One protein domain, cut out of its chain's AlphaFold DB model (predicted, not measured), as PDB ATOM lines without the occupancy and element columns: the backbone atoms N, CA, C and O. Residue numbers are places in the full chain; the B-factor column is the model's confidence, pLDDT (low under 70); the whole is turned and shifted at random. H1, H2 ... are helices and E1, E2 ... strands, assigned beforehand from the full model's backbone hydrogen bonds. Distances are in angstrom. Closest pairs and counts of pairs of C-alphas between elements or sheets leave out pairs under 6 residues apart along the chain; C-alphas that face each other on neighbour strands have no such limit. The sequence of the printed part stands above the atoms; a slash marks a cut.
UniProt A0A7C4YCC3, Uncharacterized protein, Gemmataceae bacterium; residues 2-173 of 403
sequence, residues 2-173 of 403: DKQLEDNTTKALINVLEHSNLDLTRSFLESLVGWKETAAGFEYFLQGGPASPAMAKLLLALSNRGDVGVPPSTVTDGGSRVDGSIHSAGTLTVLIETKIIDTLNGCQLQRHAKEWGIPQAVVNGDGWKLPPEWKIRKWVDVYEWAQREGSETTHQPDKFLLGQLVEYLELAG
ATOM      1  N   ASP A   2      28.759  25.119 -32.017       68.19
ATOM      2  CA  ASP A   2      30.119  24.556 -31.959       68.19
ATOM      3  C   ASP A   2      31.245  25.597 -32.004       68.19
ATOM      4  O   ASP A   2      32.115  25.596 -31.141       68.19
ATOM      5  N   LYS A   3      31.177  26.574 -32.920       77.88
ATOM      6  CA  LYS A   3      32.177  27.655 -32.995       77.88
ATOM      7  C   LYS A   3      32.227  28.531 -31.735       77.88
ATOM      8  O   LYS A   3      33.289  28.980 -31.332       77.88
ATOM      9  N   GLN A   4      31.078  28.758 -31.099       82.25
ATOM     10  CA  GLN A   4      31.017  29.533 -29.859       82.25
ATOM     11  C   GLN A   4      31.650  28.762 -28.696       82.25
ATOM     12  O   GLN A   4      32.288  29.363 -27.838       82.25
ATOM     13  N   LEU A   5      31.491  27.436 -28.675       81.75
ATOM     14  CA  LEU A   5      32.154  26.574 -27.705       81.75
ATOM     15  C   LEU A   5      33.674  26.535 -27.936       81.75
ATOM     16  O   LEU A   5      34.421  26.621 -26.967       81.75
ATOM     17  N   GLU A   6      34.134  26.484 -29.191       84.44
ATOM     18  CA  GLU A   6      35.559  26.622 -29.554       84.44
ATOM     19  C   GLU A   6      36.142  27.949 -29.048       84.44
ATOM     20  O   GLU A   6      37.082  27.940 -28.251       84.44
ATOM     21  N   ASP A   7      35.520  29.078 -29.407       89.25
ATOM     22  CA  ASP A   7      35.946  30.415 -28.971       89.25
ATOM     23  C   ASP A   7      35.995  30.523 -27.432       89.25
ATOM     24  O   ASP A   7      36.962  31.033 -26.861       89.25
ATOM     25  N   ASN A   8      34.970  30.014 -26.736       91.50
ATOM     26  CA  ASN A   8      34.908  30.037 -25.272       91.50
ATOM     27  C   ASN A   8      35.988  29.165 -24.624       91.50
ATOM     28  O   ASN A   8      36.532  29.547 -23.590       91.50
ATOM     29  N   THR A   9      36.316  28.021 -25.223       92.31
ATOM     30  CA  THR A   9      37.320  27.096 -24.682       92.31
ATOM     31  C   THR A   9      38.720  27.684 -24.816       92.31
ATOM     32  O   THR A   9      39.474  27.699 -23.843       92.31
ATOM     33  N   THR A  10      39.049  28.258 -25.976       94.88
ATOM     34  CA  THR A  10      40.317  28.981 -26.160       94.88
ATOM     35  C   THR A  10      40.422  30.160 -25.205       94.88
ATOM     36  O   THR A  10      41.456  30.353 -24.565       94.88
ATOM     37  N   LYS A  11      39.332  30.918 -25.043       96.50
ATOM     38  CA  LYS A  11      39.278  32.029 -24.093       96.50
ATOM     39  C   LYS A  11      39.490  31.577 -22.650       96.50
ATOM     40  O   LYS A  11      40.228  32.235 -21.927       96.50
ATOM     41  N   ALA A  12      38.875  30.471 -22.233       96.69
ATOM     42  CA  ALA A  12      39.059  29.925 -20.892       96.69
ATOM     43  C   ALA A  12      40.532  29.573 -20.628       96.69
ATOM     44  O   ALA A  12      41.075  29.975 -19.601       96.69
ATOM     45  N   LEU A  13      41.196  28.904 -21.578       97.62
ATOM     46  CA  LEU A  13      42.624  28.592 -21.486       97.62
ATOM     47  C   LEU A  13      43.489  29.861 -21.407       97.62
ATOM     48  O   LEU A  13      44.314  29.980 -20.506       97.62
ATOM     49  N   ILE A  14      43.296  30.813 -22.324       98.00
ATOM     50  CA  ILE A  14      44.084  32.054 -22.350       98.00
ATOM     51  C   ILE A  14      43.895  32.859 -21.064       98.00
ATOM     52  O   ILE A  14      44.886  33.269 -20.472       98.00
ATOM     53  N   ASN A  15      42.660  33.010 -20.579       97.62
ATOM     54  CA  ASN A  15      42.379  33.731 -19.337       97.62
ATOM     55  C   ASN A  15      43.095  33.113 -18.129       97.62
ATOM     56  O   ASN A  15      43.552  33.839 -17.247       97.62
ATOM     57  N   VAL A  16      43.184  31.780 -18.067       97.88
ATOM     58  CA  VAL A  16      43.919  31.092 -16.996       97.88
ATOM     59  C   VAL A  16      45.394  31.453 -17.071       97.88
ATOM     60  O   VAL A  16      45.967  31.823 -16.054       97.88
ATOM     61  N   LEU A  17      46.002  31.397 -18.254       97.81
ATOM     62  CA  LEU A  17      47.421  31.710 -18.422       97.81
ATOM     63  C   LEU A  17      47.728  33.194 -18.167       97.81
ATOM     64  O   LEU A  17      48.716  33.493 -17.503       97.81
ATOM     65  N   GLU A  18      46.871  34.101 -18.639       97.44
ATOM     66  CA  GLU A  18      47.024  35.556 -18.509       97.44
ATOM     67  C   GLU A  18      46.886  36.052 -17.066       97.44
ATOM     68  O   GLU A  18      47.567  36.994 -16.661       97.44
ATOM     69  N   HIS A  19      46.013  35.425 -16.276       97.00
ATOM     70  CA  HIS A  19      45.717  35.854 -14.906       97.00
ATOM     71  C   HIS A  19      46.385  34.996 -13.822       97.00
ATOM     72  O   HIS A  19      46.087  35.173 -12.639       97.00
ATOM     73  N   SER A  20      47.289  34.095 -14.207       96.25
ATOM     74  CA  SER A  20      48.088  33.283 -13.282       96.25
ATOM     75  C   SER A  20      49.531  33.778 -13.187       96.25
ATOM     76  O   SER A  20      49.956  34.696 -13.889       96.25
ATOM     77  N   ASN A  21      50.321  33.156 -12.312       94.50
ATOM     78  CA  ASN A  21      51.763  33.383 -12.289       94.50
ATOM     79  C   ASN A  21      52.416  32.992 -13.638       94.50
ATOM     80  O   ASN A  21      52.040  32.002 -14.270       94.50
ATOM     81  N   LEU A  22      53.450  33.733 -14.051       95.25
ATOM     82  CA  LEU A  22      54.276  33.451 -15.231       95.25
ATOM     83  C   LEU A  22      54.821  32.016 -15.251       95.25
ATOM     84  O   LEU A  22      54.936  31.426 -16.325       95.25
ATOM     85  N   ASP A  23      55.132  31.444 -14.084       95.50
ATOM     86  CA  ASP A  23      55.595  30.057 -13.964       95.50
ATOM     87  C   ASP A  23      54.576  29.051 -14.511       95.50
ATOM     88  O   ASP A  23      54.967  28.052 -15.116       95.50
ATOM     89  N   LEU A  24      53.277  29.351 -14.408       96.62
ATOM     90  CA  LEU A  24      52.234  28.504 -14.973       96.62
ATOM     91  C   LEU A  24      52.284  28.504 -16.506       96.62
ATOM     92  O   LEU A  24      52.192  27.448 -17.132       96.62
ATOM     93  N   THR A  25      52.509  29.668 -17.125       97.75
ATOM     94  CA  THR A  25      52.699  29.757 -18.583       97.75
ATOM     95  C   THR A  25      53.973  29.038 -19.022       97.75
ATOM     96  O   THR A  25      53.960  28.335 -20.031       97.75
ATOM     97  N   ARG A  26      55.062  29.127 -18.247       97.25
ATOM     98  CA  ARG A  26      56.291  28.361 -18.519       97.25
ATOM     99  C   ARG A  26      56.035  26.854 -18.458       97.25
ATOM    100  O   ARG A  26      56.421  26.149 -19.389       97.25
ATOM    101  N   SER A  27      55.331  26.376 -17.430       97.56
ATOM    102  CA  SER A  27      54.945  24.964 -17.308       97.56
ATOM    103  C   SER A  27      54.067  24.503 -18.478       97.56
ATOM    104  O   SER A  27      54.293  23.425 -19.037       97.56
ATOM    105  N   PHE A  28      53.105  25.330 -18.902       98.19
ATOM    106  CA  PHE A  28      52.259  25.048 -20.062       98.19
ATOM    107  C   PHE A  28      53.088  24.892 -21.345       98.19
ATOM    108  O   PHE A  28      52.946  23.900 -22.063       98.19
ATOM    109  N   LEU A  29      53.989  25.841 -21.623       98.00
ATOM    110  CA  LEU A  29      54.866  25.807 -22.798       98.00
ATOM    111  C   LEU A  29      55.811  24.599 -22.769       98.00
ATOM    112  O   LEU A  29      55.998  23.933 -23.790       98.00
ATOM    113  N   GLU A  30      56.364  24.254 -21.611       97.44
ATOM    114  CA  GLU A  30      57.224  23.078 -21.498       97.44
ATOM    115  C   GLU A  30      56.428  21.785 -21.722       97.44
ATOM    116  O   GLU A  30      56.840  20.936 -22.513       97.44
ATOM    117  N   SER A  31      55.256  21.662 -21.099       95.75
ATOM    118  CA  SER A  31      54.453  20.434 -21.118       95.75
ATOM    119  C   SER A  31      53.769  20.187 -22.467       95.75
ATOM    120  O   SER A  31      53.838  19.088 -23.019       95.75
ATOM    121  N   LEU A  32      53.095  21.201 -23.019       96.75
ATOM    122  CA  LEU A  32      52.255  21.043 -24.210       96.75
ATOM    123  C   LEU A  32      53.027  21.344 -25.493       96.75
ATOM    124  O   LEU A  32      52.811  20.693 -26.516       96.75
ATOM    125  N   VAL A  33      53.956  22.298 -25.445       96.00
ATOM    126  CA  VAL A  33      54.696  22.762 -26.624       96.00
ATOM    127  C   VAL A  33      56.102  22.145 -26.684       96.00
ATOM    128  O   VAL A  33      56.650  21.976 -27.775       96.00
ATOM    129  N   GLY A  34      56.667  21.714 -25.552       95.50
ATOM    130  CA  GLY A  34      58.035  21.195 -25.474       95.50
ATOM    131  C   GLY A  34      59.092  22.299 -25.517       95.50
ATOM    132  O   GLY A  34      60.198  22.058 -25.998       95.50
ATOM    133  N   TRP A  35      58.747  23.515 -25.080       95.31
ATOM    134  CA  TRP A  35      59.636  24.675 -25.097       95.31
ATOM    135  C   TRP A  35      59.886  25.205 -23.686       95.31
ATOM    136  O   TRP A  35      58.949  25.556 -22.973       95.31
ATOM    137  N   LYS A  36      61.162  25.314 -23.305       95.06
ATOM    138  CA  LYS A  36      61.585  25.905 -22.030       95.06
ATOM    139  C   LYS A  36      61.796  27.401 -22.201       95.06
ATOM    140  O   LYS A  36      62.778  27.812 -22.810       95.06
ATOM    141  N   GLU A  37      60.880  28.194 -21.661       90.75
ATOM    142  CA  GLU A  37      60.928  29.653 -21.753       90.75
ATOM    143  C   GLU A  37      61.426  30.290 -20.450       90.75
ATOM    144  O   GLU A  37      61.026  29.893 -19.356       90.75
ATOM    145  N   THR A  38      62.281  31.304 -20.572       89.50
ATOM    146  CA  THR A  38      62.867  32.055 -19.447       89.50
ATOM    147  C   THR A  38      62.525  33.543 -19.480       89.50
ATOM    148  O   THR A  38      63.001  34.305 -18.638       89.50
ATOM    149  N   ALA A  39      61.677  33.959 -20.421       86.19
ATOM    150  CA  ALA A  39      61.212  35.327 -20.570       86.19
ATOM    151  C   ALA A  39      60.669  35.951 -19.281       86.19
ATOM    152  O   ALA A  39      60.056  35.284 -18.443       86.19
ATOM    153  N   ALA A  40      60.860  37.265 -19.157       88.06
ATOM    154  CA  ALA A  40      60.414  38.050 -18.008       88.06
ATOM    155  C   ALA A  40      58.892  38.290 -17.976       88.06
ATOM    156  O   ALA A  40      58.375  38.707 -16.945       88.06
ATOM    157  N   GLY A  41      58.184  38.034 -19.079       94.44
ATOM    158  CA  GLY A  41      56.744  38.235 -19.196       94.44
ATOM    159  C   GLY A  41      56.187  37.645 -20.489       94.44
ATOM    160  O   GLY A  41      56.947  37.295 -21.394       94.44
ATOM    161  N   PHE A  42      54.862  37.558 -20.554       97.25
ATOM    162  CA  PHE A  42      54.116  37.067 -21.708       97.25
ATOM    163  C   PHE A  42      52.996  38.041 -22.069       97.25
ATOM    164  O   PHE A  42      52.417  38.685 -21.197       97.25
ATOM    165  N   GLU A  43      52.680  38.104 -23.356       97.75
ATOM    166  CA  GLU A  43      51.484  38.744 -23.889       97.75
ATOM    167  C   GLU A  43      50.557  37.671 -24.461       97.75
ATOM    168  O   GLU A  43      51.012  36.682 -25.048       97.75
ATOM    169  N   TYR A  44      49.255  37.877 -24.306       98.06
ATOM    170  CA  TYR A  44      48.232  36.923 -24.708       98.06
ATOM    171  C   TYR A  44      47.266  37.590 -25.674       98.06
ATOM    172  O   TYR A  44      46.874  38.743 -25.492       98.06
ATOM    173  N   PHE A  45      46.878  36.863 -26.717       97.38
ATOM    174  CA  PHE A  45      45.983  37.379 -27.743       97.38
ATOM    175  C   PHE A  45      44.855  36.389 -27.989       97.38
ATOM    176  O   PHE A  45      45.086  35.188 -28.121       97.38
ATOM    177  N   LEU A  46      43.637  36.909 -28.107       96.62
ATOM    178  CA  LEU A  46      42.483  36.166 -28.596       96.62
ATOM    179  C   LEU A  46      42.232  36.533 -30.053       96.62
ATOM    180  O   LEU A  46      42.269  37.707 -30.423       96.62
ATOM    181  N   GLN A  47      41.932  35.526 -30.866       92.31
ATOM    182  CA  GLN A  47      41.595  35.673 -32.278       92.31
ATOM    183  C   GLN A  47      42.680  36.404 -33.101       92.31
ATOM    184  O   GLN A  47      42.363  37.211 -33.980       92.31
ATOM    185  N   GLY A  48      43.960  36.140 -32.812       93.31
ATOM    186  CA  GLY A  48      45.100  36.763 -33.484       93.31
ATOM    187  C   GLY A  48      46.423  36.594 -32.732       93.31
ATOM    188  O   GLY A  48      46.573  35.712 -31.884       93.31
ATOM    189  N   GLY A  49      47.383  37.465 -33.042       93.88
ATOM    190  CA  GLY A  49      48.676  37.511 -32.368       93.88
ATOM    191  C   GLY A  49      49.394  38.850 -32.527       93.88
ATOM    192  O   GLY A  49      48.800  39.802 -33.042       93.88
ATOM    193  N   PRO A  50      50.654  38.941 -32.074       94.75
ATOM    194  CA  PRO A  50      51.394  40.195 -32.034       94.75
ATOM    195  C   PRO A  50      51.646  40.736 -33.445       94.75
ATOM    196  O   PRO A  50      51.911  39.979 -34.380       94.75
ATOM    197  N   ALA A  51      51.660  42.064 -33.588       91.88
ATOM    198  CA  ALA A  51      52.012  42.720 -34.851       91.88
ATOM    199  C   ALA A  51      53.466  42.439 -35.280       91.88
ATOM    200  O   ALA A  51      53.803  42.528 -36.458       91.88
ATOM    201  N   SER A  52      54.339  42.121 -34.321       93.19
ATOM    202  CA  SER A  52      55.742  41.763 -34.540       93.19
ATOM    203  C   SER A  52      56.039  40.426 -33.852       93.19
ATOM    204  O   SER A  52      56.468  40.419 -32.699       93.19
ATOM    205  N   PRO A  53      55.773  39.286 -34.517       93.31
ATOM    206  CA  PRO A  53      56.036  37.977 -33.933       93.31
ATOM    207  C   PRO A  53      57.532  37.746 -33.704       93.31
ATOM    208  O   PRO A  53      58.389  38.305 -34.390       93.31
ATOM    209  N   ALA A  54      57.837  36.884 -32.737       93.50
ATOM    210  CA  ALA A  54      59.205  36.512 -32.398       93.50
ATOM    211  C   ALA A  54      59.875  35.672 -33.504       93.50
ATOM    212  O   ALA A  54      59.227  35.200 -34.443       93.50
ATOM    213  N   MET A  55      61.189  35.455 -33.369       89.81
ATOM    214  CA  MET A  55      61.939  34.620 -34.312       89.81
ATOM    215  C   MET A  55      61.469  33.162 -34.282       89.81
ATOM    216  O   MET A  55      61.189  32.596 -35.340       89.81
ATOM    217  N   ALA A  56      61.357  32.557 -33.092       95.75
ATOM    218  CA  ALA A  56      60.802  31.216 -32.960       95.75
ATOM    219  C   ALA A  56      59.274  31.285 -32.979       95.75
ATOM    220  O   ALA A  56      58.659  32.043 -32.226       95.75
ATOM    221  N   LYS A  57      58.660  30.484 -33.851       97.25
ATOM    222  CA  LYS A  57      57.209  30.435 -34.031       97.25
ATOM    223  C   LYS A  57      56.754  28.989 -34.060       97.25
ATOM    224  O   LYS A  57      57.305  28.186 -34.808       97.25
ATOM    225  N   LEU A  58      55.765  28.672 -33.237       97.88
ATOM    226  CA  LEU A  58      55.217  27.327 -33.096       97.88
ATOM    227  C   LEU A  58      53.705  27.374 -33.293       97.88
ATOM    228  O   LEU A  58      53.064  28.368 -32.958       97.88
ATOM    229  N   LEU A  59      53.143  26.292 -33.827       97.62
ATOM    230  CA  LEU A  59      51.703  26.123 -33.993       97.62
ATOM    231  C   LEU A  59      51.233  25.019 -33.049       97.62
ATOM    232  O   LEU A  59      51.517  23.847 -33.282       97.62
ATOM    233  N   LEU A  60      50.533  25.389 -31.982       97.94
ATOM    234  CA  LEU A  60      49.852  24.470 -31.082       97.94
ATOM    235  C   LEU A  60      48.429  24.243 -31.596       97.94
ATOM    236  O   LEU A  60      47.598  25.145 -31.569       97.94
ATOM    237  N   ALA A  61      48.149  23.031 -32.056       95.94
ATOM    238  CA  ALA A  61      46.826  22.648 -32.522       95.94
ATOM    239  C   ALA A  61      46.187  21.684 -31.514       95.94
ATOM    240  O   ALA A  61      46.713  20.591 -31.283       95.94
ATOM    241  N   LEU A  62      45.072  22.101 -30.912       94.56
ATOM    242  CA  LEU A  62      44.344  21.362 -29.880       94.56
ATOM    243  C   LEU A  62      43.064  20.759 -30.455       94.56
ATOM    244  O   LEU A  62      42.221  21.482 -30.982       94.56
ATOM    245  N   SER A  63      42.879  19.447 -30.323       89.94
ATOM    246  CA  SER A  63      41.600  18.808 -30.653       89.94
ATOM    247  C   SER A  63      41.218  17.696 -29.701       89.94
ATOM    248  O   SER A  63      42.051  17.173 -28.975       89.94
ATOM    249  N   ASN A  64      39.955  17.281 -29.681       80.62
ATOM    250  CA  ASN A  64      39.576  16.148 -28.835       80.62
ATOM    251  C   ASN A  64      40.264  14.838 -29.288       80.62
ATOM    252  O   ASN A  64      40.716  14.023 -28.485       80.62
ATOM    253  N   ARG A  65      40.404  14.650 -30.607       76.25
ATOM    254  CA  ARG A  65      40.931  13.413 -31.205       76.25
ATOM    255  C   ARG A  65      42.454  13.398 -31.363       76.25
ATOM    256  O   ARG A  65      43.040  12.315 -31.380       76.25
ATOM    257  N   GLY A  66      43.102  14.562 -31.415       82.25
ATOM    258  CA  GLY A  66      44.549  14.694 -31.624       82.25
ATOM    259  C   GLY A  66      45.007  14.319 -33.037       82.25
ATOM    260  O   GLY A  66      46.184  14.034 -33.242       82.25
ATOM    261  N   ASP A  67      44.087  14.281 -33.998       81.12
ATOM    262  CA  ASP A  67      44.344  14.011 -35.407       81.12
ATOM    263  C   ASP A  67      44.108  15.260 -36.266       81.12
ATOM    264  O   ASP A  67      43.430  16.222 -35.883       81.12
ATOM    265  N   VAL A  68      44.722  15.250 -37.446       85.12
ATOM    266  CA  VAL A  68      44.664  16.349 -38.405       85.12
ATOM    267  C   VAL A  68      44.276  15.783 -39.764       85.12
ATOM    268  O   VAL A  68      44.948  14.887 -40.280       85.12
ATOM    269  N   GLY A  69      43.188  16.294 -40.337       81.62
ATOM    270  CA  GLY A  69      42.716  15.889 -41.657       81.62
ATOM    271  C   GLY A  69      43.718  16.270 -42.744       81.62
ATOM    272  O   GLY A  69      44.272  17.370 -42.724       81.62
ATOM    273  N   VAL A  70      43.943  15.368 -43.702       77.50
ATOM    274  CA  VAL A  70      44.868  15.606 -44.819       77.50
ATOM    275  C   VAL A  70      44.285  16.695 -45.731       77.50
ATOM    276  O   VAL A  70      43.155  16.547 -46.202       77.50
ATOM    277  N   PRO A  71      45.009  17.801 -45.982       71.00
ATOM    278  CA  PRO A  71      44.529  18.837 -46.885       71.00
ATOM    279  C   PRO A  71      44.500  18.324 -48.340       71.00
ATOM    280  O   PRO A  71      45.436  17.633 -48.746       71.00
ATOM    281  N   PRO A  72      43.489  18.678 -49.159       65.25
ATOM    282  CA  PRO A  72      43.558  18.509 -50.609       65.25
ATOM    283  C   PRO A  72      44.835  19.129 -51.197       65.25
ATOM    284  O   PRO A  72      45.381  20.099 -50.670       65.25
ATOM    285  N   SER A  73      45.286  18.578 -52.327       61.31
ATOM    286  CA  SER A  73      46.523  18.964 -53.028       61.31
ATOM    287  C   SER A  73      46.587  20.442 -53.442       61.31
ATOM    288  O   SER A  73      47.671  20.960 -53.704       61.31
ATOM    289  N   THR A  74      45.453  21.139 -53.458       58.59
ATOM    290  CA  THR A  74      45.352  22.587 -53.632       58.59
ATOM    291  C   THR A  74      44.814  23.230 -52.352       58.59
ATOM    292  O   THR A  74      43.671  23.015 -51.953       58.59
ATOM    293  N   VAL A  75      45.643  24.044 -51.689       59.06
ATOM    294  CA  VAL A  75      45.200  24.862 -50.548       59.06
ATOM    295  C   VAL A  75      44.228  25.913 -51.082       59.06
ATOM    296  O   VAL A  75      44.618  26.765 -51.876       59.06
ATOM    297  N   THR A  76      42.962  25.841 -50.677       54.41
ATOM    298  CA  THR A  76      41.950  26.835 -51.046       54.41
ATOM    299  C   THR A  76      42.166  28.149 -50.294       54.41
ATOM    300  O   THR A  76      42.541  28.157 -49.112       54.41
ATOM    301  N   ASP A  77      41.909  29.260 -50.993       56.56
ATOM    302  CA  ASP A  77      41.888  30.607 -50.424       56.56
ATOM    303  C   ASP A  77      40.897  30.694 -49.252       56.56
ATOM    304  O   ASP A  77      39.798  30.137 -49.286       56.56
ATOM    305  N   GLY A  78      41.302  31.392 -48.191       62.34
ATOM    306  CA  GLY A  78      40.516  31.576 -46.975       62.34
ATOM    307  C   GLY A  78      41.297  32.335 -45.904       62.34
ATOM    308  O   GLY A  78      42.518  32.452 -45.980       62.34
ATOM    309  N   GLY A  79      40.589  32.857 -44.900       69.44
ATOM    310  CA  GLY A  79      41.208  33.555 -43.771       69.44
ATOM    311  C   GLY A  79      42.122  32.649 -42.935       69.44
ATOM    312  O   GLY A  79      41.962  31.425 -42.911       69.44
ATOM    313  N   SER A  80      43.077  33.273 -42.244       80.38
ATOM    314  CA  SER A  80      44.106  32.616 -41.428       80.38
ATOM    315  C   SER A  80      44.141  33.173 -39.992       80.38
ATOM    316  O   SER A  80      45.155  33.201 -39.305       80.38
ATOM    317  N   ARG A  81      42.977  33.577 -39.479       90.62
ATOM    318  CA  ARG A  81      42.856  34.018 -38.088       90.62
ATOM    319  C   ARG A  81      42.954  32.816 -37.147       90.62
ATOM    320  O   ARG A  81      42.075  31.965 -37.197       90.62
ATOM    321  N   VAL A  82      44.005  32.781 -36.333       93.81
ATOM    322  CA  VAL A  82      44.197  31.803 -35.248       93.81
ATOM    323  C   VAL A  82      43.247  32.103 -34.091       93.81
ATOM    324  O   VAL A  82      42.852  33.257 -33.914       93.81
ATOM    325  N   ASP A  83      42.902  31.101 -33.289       95.31
ATOM    326  CA  ASP A  83      41.988  31.271 -32.153       95.31
ATOM    327  C   ASP A  83      42.632  32.037 -30.989       95.31
ATOM    328  O   ASP A  83      41.953  32.776 -30.272       95.31
ATOM    329  N   GLY A  84      43.951  31.924 -30.829       97.12
ATOM    330  CA  GLY A  84      44.717  32.717 -29.872       97.12
ATOM    331  C   GLY A  84      46.226  32.592 -30.047       97.12
ATOM    332  O   GLY A  84      46.710  31.870 -30.920       97.12
ATOM    333  N   SER A  85      46.990  33.299 -29.218       97.88
ATOM    334  CA  SER A  85      48.442  33.131 -29.155       97.88
ATOM    335  C   SER A  85      49.045  33.549 -27.816       97.88
ATOM    336  O   SER A  85      48.466  34.340 -27.072       97.88
ATOM    337  N   ILE A  86      50.228  32.996 -27.539       98.12
ATOM    338  CA  ILE A  86      51.097  33.348 -26.414       98.12
ATOM    339  C   ILE A  86      52.386  33.910 -27.005       98.12
ATOM    340  O   ILE A  86      53.040  33.256 -27.824       98.12
ATOM    341  N   HIS A  87      52.763  35.113 -26.595       97.88
ATOM    342  CA  HIS A  87      53.934  35.806 -27.102       97.88
ATOM    343  C   HIS A  87      54.907  36.131 -25.978       97.88
ATOM    344  O   HIS A  87      54.540  36.701 -24.956       97.88
ATOM    345  N   SER A  88      56.171  35.807 -26.206       95.69
ATOM    346  CA  SER A  88      57.294  36.332 -25.454       95.69
ATOM    347  C   SER A  88      58.166  37.152 -26.400       95.69
ATOM    348  O   SER A  88      58.690  36.638 -27.398       95.69
ATOM    349  N   ALA A  89      58.319  38.439 -26.085       91.12
ATOM    350  CA  ALA A  89      59.016  39.394 -26.932       91.12
ATOM    351  C   ALA A  89      60.450  38.936 -27.239       91.12
ATOM    352  O   ALA A  89      61.267  38.698 -26.351       91.12
ATOM    353  N   GLY A  90      60.757  38.811 -28.531       87.62
ATOM    354  CA  GLY A  90      62.081  38.432 -29.026       87.62
ATOM    355  C   GLY A  90      62.436  36.943 -28.922       87.62
ATOM    356  O   GLY A  90      63.379  36.533 -29.600       87.62
ATOM    357  N   THR A  91      61.694  36.121 -28.167       92.94
ATOM    358  CA  THR A  91      62.010  34.688 -28.004       92.94
ATOM    359  C   THR A  91      61.053  33.786 -28.778       92.94
ATOM    360  O   THR A  91      61.485  33.133 -29.728       92.94
ATOM    361  N   LEU A  92      59.762  33.783 -28.434       97.00
ATOM    362  CA  LEU A  92      58.794  32.790 -28.899       97.00
ATOM    363  C   LEU A  92      57.420  33.402 -29.189       97.00
ATOM    364  O   LEU A  92      56.914  34.243 -28.456       97.00
ATOM    365  N   THR A  93      56.773  32.939 -30.255       98.06
ATOM    366  CA  THR A  93      55.334  33.128 -30.483       98.06
ATOM    367  C   THR A  93      54.679  31.776 -30.720       98.06
ATOM    368  O   THR A  93      55.013  31.080 -31.678       98.06
ATOM    369  N   VAL A  94      53.752  31.390 -29.847       98.25
ATOM    370  CA  VAL A  94      52.944  30.177 -30.000       98.25
ATOM    371  C   VAL A  94      51.568  30.573 -30.491       98.25
ATOM    372  O   VAL A  94      50.847  31.290 -29.805       98.25
ATOM    373  N   LEU A  95      51.203  30.093 -31.671       98.25
ATOM    374  CA  LEU A  95      49.875  30.247 -32.247       98.25
ATOM    375  C   LEU A  95      49.012  29.069 -31.829       98.25
ATOM    376  O   LEU A  95      49.475  27.932 -31.889       98.25
ATOM    377  N   ILE A  96      47.776  29.335 -31.426       97.69
ATOM    378  CA  ILE A  96      46.848  28.328 -30.926       97.69
ATOM    379  C   ILE A  96      45.670  28.226 -31.891       97.69
ATOM    380  O   ILE A  96      44.997  29.217 -32.168       97.69
ATOM    381  N   GLU A  97      45.428  27.015 -32.377       96.19
ATOM    382  CA  GLU A  97      44.236  26.647 -33.141       96.19
ATOM    383  C   GLU A  97      43.516  25.517 -32.413       96.19
ATOM    384  O   GLU A  97      44.154  24.571 -31.940       96.19
ATOM    385  N   THR A  98      42.193  25.593 -32.330       93.44
ATOM    386  CA  THR A  98      41.397  24.671 -31.527       93.44
ATOM    387  C   THR A  98      40.229  24.064 -32.295       93.44
ATOM    388  O   THR A  98      39.581  24.693 -33.131       93.44
ATOM    389  N   LYS A  99      39.934  22.800 -31.988       90.25
ATOM    390  CA  LYS A  99      38.721  22.099 -32.417       90.25
ATOM    391  C   LYS A  99      38.130  21.327 -31.248       90.25
ATOM    392  O   LYS A  99      38.853  20.632 -30.539       90.25
ATOM    393  N   ILE A 100      36.822  21.443 -31.029       82.81
ATOM    394  CA  ILE A 100      36.149  20.716 -29.935       82.81
ATOM    395  C   ILE A 100      35.577  19.387 -30.442       82.81
ATOM    396  O   ILE A 100      35.763  18.353 -29.804       82.81
ATOM    397  N   ILE A 101      34.900  19.396 -31.592       71.94
ATOM    398  CA  ILE A 101      34.115  18.245 -32.071       71.94
ATOM    399  C   ILE A 101      34.856  17.466 -33.160       71.94
ATOM    400  O   ILE A 101      34.937  16.238 -33.104       71.94
ATOM    401  N   ASP A 102      35.398  18.180 -34.142       72.81
ATOM    402  CA  ASP A 102      35.963  17.594 -35.355       72.81
ATOM    403  C   ASP A 102      37.483  17.405 -35.296       72.81
ATOM    404  O   ASP A 102      38.177  17.814 -34.359       72.81
ATOM    405  N   THR A 103      38.004  16.755 -36.337       81.69
ATOM    406  CA  THR A 103      39.442  16.682 -36.598       81.69
ATOM    407  C   THR A 103      39.995  18.068 -36.947       81.69
ATOM    408  O   THR A 103      39.283  18.951 -37.436       81.69
ATOM    409  N   LEU A 104      41.291  18.282 -36.705       86.94
ATOM    410  CA  LEU A 104      41.932  19.544 -37.074       86.94
ATOM    411  C   LEU A 104      41.915  19.718 -38.596       86.94
ATOM    412  O   LEU A 104      42.293  18.816 -39.346       86.94
ATOM    413  N   ASN A 105      41.508  20.900 -39.059       88.19
ATOM    414  CA  ASN A 105      41.455  21.200 -40.485       88.19
ATOM    415  C   ASN A 105      42.868  21.452 -41.025       88.19
ATOM    416  O   ASN A 105      43.455  22.515 -40.809       88.19
ATOM    417  N   GLY A 106      43.412  20.497 -41.780       89.12
ATOM    418  CA  GLY A 106      44.778  20.616 -42.269       89.12
ATOM    419  C   GLY A 106      45.020  21.762 -43.247       89.12
ATOM    420  O   GLY A 106      46.101  22.351 -43.229       89.12
ATOM    421  N   CYS A 107      44.020  22.158 -44.044       88.94
ATOM    422  CA  CYS A 107      44.143  23.347 -44.896       88.94
ATOM    423  C   CYS A 107      44.276  24.614 -44.055       88.94
ATOM    424  O   CYS A 107      45.035  25.511 -44.413       88.94
ATOM    425  N   GLN A 108      43.544  24.693 -42.944       90.56
ATOM    426  CA  GLN A 108      43.609  25.829 -42.034       90.56
ATOM    427  C   GLN A 108      44.983  25.928 -41.366       90.56
ATOM    428  O   GLN A 108      45.604  26.987 -41.434       90.56
ATOM    429  N   LEU A 109      45.517  24.820 -40.844       92.88
ATOM    430  CA  LEU A 109      46.863  24.811 -40.258       92.88
ATOM    431  C   LEU A 109      47.949  25.185 -41.285       92.88
ATOM    432  O   LEU A 109      48.855  25.951 -40.965       92.88
ATOM    433  N   GLN A 110      47.835  24.725 -42.539       92.00
ATOM    434  CA  GLN A 110      48.754  25.118 -43.617       92.00
ATOM    435  C   GLN A 110      48.719  26.623 -43.909       92.00
ATOM    436  O   GLN A 110      49.761  27.209 -44.218       92.00
ATOM    437  N   ARG A 111      47.535  27.249 -43.827       91.94
ATOM    438  CA  ARG A 111      47.382  28.700 -43.996       91.94
ATOM    439  C   ARG A 111      48.015  29.463 -42.839       91.94
ATOM    440  O   ARG A 111      48.797  30.367 -43.116       91.94
ATOM    441  N   HIS A 112      47.777  29.046 -41.595       93.94
ATOM    442  CA  HIS A 112      48.439  29.638 -40.427       93.94
ATOM    443  C   HIS A 112      49.955  29.532 -40.540       93.94
ATOM    444  O   HIS A 112      50.661  30.524 -40.379       93.94
ATOM    445  N   ALA A 113      50.464  28.355 -40.909       93.94
ATOM    446  CA  ALA A 113      51.893  28.176 -41.082       93.94
ATOM    447  C   ALA A 113      52.464  29.110 -42.160       93.94
ATOM    448  O   ALA A 113      53.471  29.772 -41.925       93.94
ATOM    449  N   LYS A 114      51.783  29.248 -43.304       93.44
ATOM    450  CA  LYS A 114      52.187  30.181 -44.365       93.44
ATOM    451  C   LYS A 114      52.183  31.637 -43.901       93.44
ATOM    452  O   LYS A 114      53.176  32.329 -44.095       93.44
ATOM    453  N   GLU A 115      51.072  32.100 -43.333       93.19
ATOM    454  CA  GLU A 115      50.885  33.497 -42.924       93.19
ATOM    455  C   GLU A 115      51.915  33.913 -41.875       93.19
ATOM    456  O   GLU A 115      52.499  34.990 -41.963       93.19
ATOM    457  N   TRP A 116      52.196  33.026 -40.924       94.00
ATOM    458  CA  TRP A 116      53.115  33.309 -39.832       94.00
ATOM    459  C   TRP A 116      54.551  32.879 -40.132       94.00
ATOM    460  O   TRP A 116      55.432  33.037 -39.288       94.00
ATOM    461  N   GLY A 117      54.840  32.360 -41.328       93.56
ATOM    462  CA  GLY A 117      56.177  31.903 -41.713       93.56
ATOM    463  C   GLY A 117      56.713  30.786 -40.812       93.56
ATOM    464  O   GLY A 117      57.879  30.823 -40.422       93.56
ATOM    465  N   ILE A 118      55.847  29.845 -40.436       95.69
ATOM    466  CA  ILE A 118      56.187  28.557 -39.821       95.69
ATOM    467  C   ILE A 118      56.353  27.541 -40.964       95.69
ATOM    468  O   ILE A 118      55.615  27.621 -41.951       95.69
ATOM    469  N   PRO A 119      57.285  26.574 -40.872       94.75
ATOM    470  CA  PRO A 119      57.372  25.497 -41.849       94.75
ATOM    471  C   PRO A 119      56.009  24.837 -42.106       94.75
ATOM    472  O   PRO A 119      55.227  24.585 -41.188       94.75
ATOM    473  N   GLN A 120      55.723  24.592 -43.382       92.19
ATOM    474  CA  GLN A 120      54.499  23.942 -43.841       92.19
ATOM    475  C   GLN A 120      54.672  22.420 -43.854       92.19
ATOM    476  O   GLN A 120      55.768  21.909 -44.086       92.19
ATOM    477  N   ALA A 121      53.583  21.685 -43.625       89.94
ATOM    478  CA  ALA A 121      53.606  20.230 -43.727       89.94
ATOM    479  C   ALA A 121      53.769  19.778 -45.187       89.94
ATOM    480  O   ALA A 121      53.253  20.412 -46.109       89.94
ATOM    481  N   VAL A 122      54.470  18.663 -45.395       87.50
ATOM    482  CA  VAL A 122      54.709  18.099 -46.733       87.50
ATOM    483  C   VAL A 122      53.712  16.975 -46.984       87.50
ATOM    484  O   VAL A 122      53.696  15.997 -46.236       87.50
ATOM    485  N   VAL A 123      52.894  17.104 -48.028       79.38
ATOM    486  CA  VAL A 123      51.922  16.078 -48.443       79.38
ATOM    487  C   VAL A 123      52.627  15.033 -49.311       79.38
ATOM    488  O   VAL A 123      53.240  15.379 -50.317       79.38
ATOM    489  N   ASN A 124      52.535  13.760 -48.925       77.88
ATOM    490  CA  ASN A 124      53.128  12.613 -49.611       77.88
ATOM    491  C   ASN A 124      52.038  11.556 -49.857       77.88
ATOM    492  O   ASN A 124      51.791  10.710 -48.996       77.88
ATOM    493  N   GLY A 125      51.387  11.596 -51.023       72.12
ATOM    494  CA  GLY A 125      50.265  10.699 -51.330       72.12
ATOM    495  C   GLY A 125      49.091  10.913 -50.367       72.12
ATOM    496  O   GLY A 125      48.654  12.046 -50.192       72.12
ATOM    497  N   ASP A 126      48.631   9.839 -49.717       64.94
ATOM    498  CA  ASP A 126      47.510   9.861 -48.758       64.94
ATOM    499  C   ASP A 126      47.915  10.309 -47.341       64.94
ATOM    500  O   ASP A 126      47.094  10.336 -46.425       64.94
ATOM    501  N   GLY A 127      49.193  10.639 -47.131       68.56
ATOM    502  CA  GLY A 127      49.723  11.089 -45.850       68.56
ATOM    503  C   GLY A 127      50.394  12.453 -45.939       68.56
ATOM    504  O   GLY A 127      50.614  13.019 -47.008       68.56
ATOM    505  N   TRP A 128      50.788  12.976 -44.787       84.06
ATOM    506  CA  TRP A 128      51.610  14.173 -44.694       84.06
ATOM    507  C   TRP A 128      52.575  14.082 -43.526       84.06
ATOM    508  O   TRP A 128      52.274  13.522 -42.472       84.06
ATOM    509  N   LYS A 129      53.767  14.627 -43.742       87.00
ATOM    510  CA  LYS A 129      54.799  14.755 -42.724       87.00
ATOM    511  C   LYS A 129      54.648  16.125 -42.075       87.00
ATOM    512  O   LYS A 129      54.927  17.143 -42.713       87.00
ATOM    513  N   LEU A 130      54.201  16.130 -40.822       90.00
ATOM    514  CA  LEU A 130      54.096  17.348 -40.028       90.00
ATOM    515  C   LEU A 130      55.498  17.849 -39.641       90.00
ATOM    516  O   LEU A 130      56.369  17.035 -39.311       90.00
ATOM    517  N   PRO A 131      55.740  19.165 -39.692       92.81
ATOM    518  CA  PRO A 131      56.999  19.745 -39.261       92.81
ATOM    519  C   PRO A 131      57.068  19.771 -37.722       92.81
ATOM    520  O   PRO A 131      56.028  19.800 -37.058       92.81
ATOM    521  N   PRO A 132      58.271  19.750 -37.123       94.50
ATOM    522  CA  PRO A 132      58.426  19.703 -35.669       94.50
ATOM    523  C   PRO A 132      57.846  20.929 -34.948       94.50
ATOM    524  O   PRO A 132      57.562  20.845 -33.753       94.50
ATOM    525  N   GLU A 133      57.659  22.050 -35.645       96.81
ATOM    526  CA  GLU A 133      57.057  23.283 -35.138       96.81
ATOM    527  C   GLU A 133      55.544  23.165 -34.912       96.81
ATOM    528  O   GLU A 133      54.968  23.972 -34.179       96.81
ATOM    529  N   TRP A 134      54.898  22.164 -35.515       95.81
ATOM    530  CA  TRP A 134      53.489  21.874 -35.287       95.81
ATOM    531  C   TRP A 134      53.355  20.915 -34.109       95.81
ATOM    532  O   TRP A 134      53.777  19.757 -34.154       95.81
ATOM    533  N   LYS A 135      52.753  21.399 -33.030       96.62
ATOM    534  CA  LYS A 135      52.476  20.640 -31.816       96.62
ATOM    535  C   LYS A 135      51.009  20.253 -31.827       96.62
ATOM    536  O   LYS A 135      50.147  21.048 -31.476       96.62
ATOM    537  N   ILE A 136      50.730  19.029 -32.261       94.69
ATOM    538  CA  ILE A 136      49.380  18.468 -32.192       94.69
ATOM    539  C   ILE A 136      49.181  17.889 -30.793       94.69
ATOM    540  O   ILE A 136      49.985  17.064 -30.341       94.69
ATOM    541  N   ARG A 137      48.158  18.366 -30.091       93.94
ATOM    542  CA  ARG A 137      47.829  17.987 -28.715       93.94
ATOM    543  C   ARG A 137      46.332  17.798 -28.560       93.94
ATOM    544  O   ARG A 137      45.542  18.247 -29.393       93.94
ATOM    545  N   LYS A 138      45.949  17.113 -27.490       90.56
ATOM    546  CA  LYS A 138      44.556  16.910 -27.133       90.56
ATOM    547  C   LYS A 138      44.101  17.855 -26.038       90.56
ATOM    548  O   LYS A 138      44.895  18.273 -25.202       90.56
ATOM    549  N   TRP A 139      42.799  18.122 -25.984       91.81
ATOM    550  CA  TRP A 139      42.213  18.808 -24.828       91.81
ATOM    551  C   TRP A 139      42.395  18.026 -23.520       91.81
ATOM    552  O   TRP A 139      42.597  18.645 -22.478       91.81
ATOM    553  N   VAL A 140      42.448  16.687 -23.579       86.56
ATOM    554  CA  VAL A 140      42.829  15.867 -22.415       86.56
ATOM    555  C   VAL A 140      44.238  16.192 -21.913       86.56
ATOM    556  O   VAL A 140      44.426  16.249 -20.704       86.56
ATOM    557  N   ASP A 141      45.191  16.518 -22.791       90.44
ATOM    558  CA  ASP A 141      46.550  16.888 -22.371       90.44
ATOM    559  C   ASP A 141      46.538  18.213 -21.580       90.44
ATOM    560  O   ASP A 141      47.278  18.379 -20.610       90.44
ATOM    561  N   VAL A 142      45.672  19.160 -21.969       95.56
ATOM    562  CA  VAL A 142      45.470  20.437 -21.255       95.56
ATOM    563  C   VAL A 142      44.792  20.204 -19.906       95.56
ATOM    564  O   VAL A 142      45.198  20.794 -18.909       95.56
ATOM    565  N   TYR A 143      43.789  19.328 -19.852       92.50
ATOM    566  CA  TYR A 143      43.139  18.936 -18.601       92.50
ATOM    567  C   TYR A 143      44.126  18.270 -17.630       92.50
ATOM    568  O   TYR A 143      44.194  18.662 -16.465       92.50
ATOM    569  N   GLU A 144      44.915  17.299 -18.098       87.69
ATOM    570  CA  GLU A 144      45.897  16.575 -17.278       87.69
ATOM    571  C   GLU A 144      46.979  17.523 -16.749       87.69
ATOM    572  O   GLU A 144      47.328  17.477 -15.567       87.69
ATOM    573  N   TRP A 145      47.456  18.438 -17.601       95.44
ATOM    574  CA  TRP A 145      48.341  19.524 -17.190       95.44
ATOM    575  C   TRP A 145      47.699  20.382 -16.093       95.44
ATOM    576  O   TRP A 145      48.288  20.543 -15.025       95.44
ATOM    577  N   ALA A 146      46.479  20.876 -16.313       95.81
ATOM    578  CA  ALA A 146      45.821  21.776 -15.374       95.81
ATOM    579  C   ALA A 146      45.583  21.121 -14.003       95.81
ATOM    580  O   ALA A 146      45.781  21.757 -12.967       95.81
ATOM    581  N   GLN A 147      45.216  19.835 -13.980       89.81
ATOM    582  CA  GLN A 147      45.080  19.077 -12.737       89.81
ATOM    583  C   GLN A 147      46.401  18.918 -11.991       89.81
ATOM    584  O   GLN A 147      46.441  19.110 -10.771       89.81
ATOM    585  N   ARG A 148      47.477  18.558 -12.702       90.38
ATOM    586  CA  ARG A 148      48.801  18.391 -12.098       90.38
ATOM    587  C   ARG A 148      49.247  19.695 -11.442       90.38
ATOM    588  O   ARG A 148      49.467  19.704 -10.230       90.38
ATOM    589  N   GLU A 149      49.264  20.786 -12.204       95.00
ATOM    590  CA  GLU A 149      49.663  22.109 -11.711       95.00
ATOM    591  C   GLU A 149      48.765  22.578 -10.559       95.00
ATOM    592  O   GLU A 149      49.261  23.059  -9.543       95.00
ATOM    593  N   GLY A 150      47.447  22.368 -10.652       91.81
ATOM    594  CA  GLY A 150      46.496  22.762  -9.607       91.81
ATOM    595  C   GLY A 150      46.688  21.997  -8.294       91.81
ATOM    596  O   GLY A 150      46.347  22.493  -7.217       91.81
ATOM    597  N   SER A 151      47.252  20.790  -8.371       82.88
ATOM    598  CA  SER A 151      47.569  19.961  -7.210       82.88
ATOM    599  C   SER A 151      48.924  20.278  -6.571       82.88
ATOM    600  O   SER A 151      49.108  20.006  -5.384       82.88
ATOM    601  N   GLU A 152      49.854  20.832  -7.349       88.94
ATOM    602  CA  GLU A 152      51.232  21.127  -6.940       88.94
ATOM    603  C   GLU A 152      51.406  22.591  -6.516       88.94
ATOM    604  O   GLU A 152      52.220  22.896  -5.641       88.94
ATOM    605  N   THR A 153      50.613  23.504  -7.083       91.19
ATOM    606  CA  THR A 153      50.692  24.926  -6.758       91.19
ATOM    607  C   THR A 153      50.163  25.228  -5.356       91.19
ATOM    608  O   THR A 153      49.112  24.754  -4.915       91.19
ATOM    609  N   THR A 154      50.892  26.086  -4.646       91.88
ATOM    610  CA  THR A 154      50.452  26.677  -3.373       91.88
ATOM    611  C   THR A 154      49.807  28.053  -3.569       91.88
ATOM    612  O   THR A 154      49.178  28.576  -2.643       91.88
ATOM    613  N   HIS A 155      49.909  28.625  -4.778       93.88
ATOM    614  CA  HIS A 155      49.335  29.920  -5.127       93.88
ATOM    615  C   HIS A 155      47.814  29.792  -5.302       93.88
ATOM    616  O   HIS A 155      47.327  29.126  -6.214       93.88
ATOM    617  N   GLN A 156      47.048  30.413  -4.397       93.56
ATOM    618  CA  GLN A 156      45.587  30.262  -4.358       93.56
ATOM    619  C   GLN A 156      44.875  30.737  -5.637       93.56
ATOM    620  O   GLN A 156      43.974  30.024  -6.079       93.56
ATOM    621  N   PRO A 157      45.255  31.874  -6.262       95.81
ATOM    622  CA  PRO A 157      44.676  32.277  -7.541       95.81
ATOM    623  C   PRO A 157      44.876  31.234  -8.645       95.81
ATOM    624  O   PRO A 157      43.901  30.859  -9.289       95.81
ATOM    625  N   ASP A 158      46.092  30.698  -8.803       96.44
ATOM    626  CA  ASP A 158      46.377  29.677  -9.822       96.44
ATOM    627  C   ASP A 158      45.543  28.423  -9.554       96.44
ATOM    628  O   ASP A 158      44.891  27.899 -10.452       96.44
ATOM    629  N   LYS A 159      45.493  27.972  -8.292       94.56
ATOM    630  CA  LYS A 159      44.692  26.810  -7.892       94.56
ATOM    631  C   LYS A 159      43.209  26.989  -8.221       94.56
ATOM    632  O   LYS A 159      42.570  26.052  -8.697       94.56
ATOM    633  N   PHE A 160      42.665  28.179  -7.972       94.81
ATOM    634  CA  PHE A 160      41.280  28.504  -8.298       94.81
ATOM    635  C   PHE A 160      41.040  28.505  -9.814       94.81
ATOM    636  O   PHE A 160      40.121  27.835 -10.280       94.81
ATOM    637  N   LEU A 161      41.880  29.202 -10.587       97.62
ATOM    638  CA  LEU A 161      41.751  29.301 -12.044       97.62
ATOM    639  C   LEU A 161      41.905  27.937 -12.730       97.62
ATOM    640  O   LEU A 161      41.113  27.596 -13.605       97.62
ATOM    641  N   LEU A 162      42.872  27.130 -12.293       97.00
ATOM    642  CA  LEU A 162      43.073  25.766 -12.781       97.00
ATOM    643  C   LEU A 162      41.887  24.863 -12.434       97.00
ATOM    644  O   LEU A 162      41.434  24.106 -13.287       97.00
ATOM    645  N   GLY A 163      41.332  24.986 -11.224       90.31
ATOM    646  CA  GLY A 163      40.110  24.279 -10.838       90.31
ATOM    647  C   GLY A 163      38.919  24.634 -11.731       90.31
ATOM    648  O   GLY A 163      38.217  23.740 -12.196       90.31
ATOM    649  N   GLN A 164      38.730  25.922 -12.036       94.75
ATOM    650  CA  GLN A 164      37.680  26.386 -12.949       94.75
ATOM    651  C   GLN A 164      37.898  25.908 -14.389       94.75
ATOM    652  O   GLN A 164      36.937  25.534 -15.058       94.75
ATOM    653  N   LEU A 165      39.145  25.875 -14.871       95.88
ATOM    654  CA  LEU A 165      39.459  25.330 -16.193       95.88
ATOM    655  C   LEU A 165      39.142  23.836 -16.270       95.88
ATOM    656  O   LEU A 165      38.525  23.394 -17.233       95.88
ATOM    657  N   VAL A 166      39.541  23.070 -15.254       91.69
ATOM    658  CA  VAL A 166      39.256  21.633 -15.155       91.69
ATOM    659  C   VAL A 166      37.748  21.388 -15.178       91.69
ATOM    660  O   VAL A 166      37.275  20.614 -16.007       91.69
ATOM    661  N   GLU A 167      36.987  22.099 -14.342       85.56
ATOM    662  CA  GLU A 167      35.523  22.008 -14.299       85.56
ATOM    663  C   GLU A 167      34.889  22.369 -15.651       85.56
ATOM    664  O   GLU A 167      34.032  21.643 -16.158       85.56
ATOM    665  N   TYR A 168      35.352  23.447 -16.285       89.75
ATOM    666  CA  TYR A 168      34.879  23.851 -17.605       89.75
ATOM    667  C   TYR A 168      35.137  22.772 -18.665       89.75
ATOM    668  O   TYR A 168      34.236  22.448 -19.438       89.75
ATOM    669  N   LEU A 169      36.343  22.195 -18.708       89.50
ATOM    670  CA  LEU A 169      36.687  21.149 -19.674       89.50
ATOM    671  C   LEU A 169      35.851  19.880 -19.452       89.50
ATOM    672  O   LEU A 169      35.464  19.234 -20.426       89.50
ATOM    673  N   GLU A 170      35.521  19.540 -18.204       81.81
ATOM    674  CA  GLU A 170      34.581  18.458 -17.895       81.81
ATOM    675  C   GLU A 170      33.174  18.751 -18.417       81.81
ATOM    676  O   GLU A 170      32.595  17.914 -19.113       81.81
ATOM    677  N   LEU A 171      32.638  19.941 -18.136       80.75
ATOM    678  CA  LEU A 171      31.305  20.351 -18.586       80.75
ATOM    679  C   LEU A 171      31.208  20.456 -20.113       80.75
ATOM    680  O   LEU A 171      30.167  20.145 -20.691       80.75
ATOM    681  N   ALA A 172      32.293  20.861 -20.773       80.44
ATOM    682  CA  ALA A 172      32.387  20.949 -22.226       80.44
ATOM    683  C   ALA A 172      32.592  19.583 -22.913       80.44
ATOM    684  O   ALA A 172      32.588  19.521 -24.143       80.44
ATOM    685  N   GLY A 173      32.786  18.494 -22.155       75.31
ATOM    686  CA  GLY A 173      33.076  17.163 -22.707       75.31
ATOM    687  C   GLY A 173      34.460  17.051 -23.360       75.31
ATOM    688  O   GLY A 173      34.660  16.222 -24.246       75.31
TER     689      GLY A 173
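Overview. This is residues 2 to 173 of the 403 residues of an uncharacterized protein of Gemmataceae bacterium (UniProt A0A7C4YCC3). What is the main picture? A twisted five-strand sheet, E1 E3 E4 E2 E7, has H1, H2 and H4 over one face, with H5 beyond it packed on H1 and H4. The other face has H3 alone, and on that side lie the small hairpin E5 and E6, at one end of the long axis, and the long link of residues 64 to 83, which swings out in a wide loop. What are its parts and size? The printed part has 172 residues, with five named helices and seven named strands in the order H1 H2 E1 E2 E3 E4 H3 E5 E6 E7 H4 H5; the class is mixed, helices and strands. The large sheet is mixed and the small one antiparallel; the whole is compact, with a radius of gyration of the C-alphas of 15.7 A and spans of 50 by 36 by 24 A.

Arrangement. How is the large sheet joined? Its inner strands E4, residues 92 to 99, and E2, residues 56 to 63, are parallel at 17 degrees, with N 60 and O 95 2.8 A apart. E3, residues 84 to 88, forms a hairpin with E4, with N 86 and O 94 2.9 A apart, and is antiparallel to the edge strand E1, residues 43 to 46, with N 45 and O 85 3.0 A apart. The other edge strand, E7, residues 134 to 138, is parallel to E2 at 29 degrees, with N 61 and O 135 2.9 A apart. Which helices are on the sheet? H1, residues 2 to 18, runs along the strands at a height over the sheet of 6.8 A, and on the same face H2, residues 22 to 33, runs across them at 10.0 A, at 77 degrees to E2 on the local plane. H4, residues 139 to 152, stands up from that face, its line rising 59 degrees. H3, residues 106 to 116, is on the opposite face, over E2 at a height of 9.7 A. How do the helices meet? H5, residues 156 to 171, is not on the sheet; it forms a helical hairpin with H4 at a shallow tilt of 30 degrees, the closest C-alphas being those of Gly 150 and Lys 159, 4.8 A. H5 also touches residues 9 to 16 of H1, opposite ways at 15 degrees, with the C-alphas of Val 16 and Leu 161 closest at 5.7 A. H2 touches H4, with the C-alphas of Leu 32 and Asp 141 closest at 7.3 A, and in H1, H2, H3, H4 and H5 every O i to N i+4 pair is within hydrogen-bond range.

Along the chain. Where do the helices run? H1 begins at C-alpha 2, (30.119, 24.556, -31.959), and is 24.2 A long; H5 is 22.5 A and ends at C-alpha 171, (31.305, 20.351, -18.586). H4 measures 20.2 A, H2 15.6 A and H3 15.4 A. Where are the strands? E2 and E4 are each 23.0 A long, and E2 begins at C-alpha 56, (60.802, 31.216, -32.960). E3 measures 13.8 A, E7 13.1 A and E1 10.5 A. The short hairpin is E5, residues 122 to 124, and E6, residues 127 to 129, with N 124 and O 127 2.8 A apart.

Size, cuts and confidence. How far does it reach? The two C-alphas farthest apart are those of Gly 125 and Gln 156, 51.1 A. The printed part has no cut, and the link from E2 to E3, 20 residues, is long. Where is confidence low? The mean pLDDT of the printed part is 89.7, and residue 2, residues 72 to 79 and residues 126 to 127 are under 70.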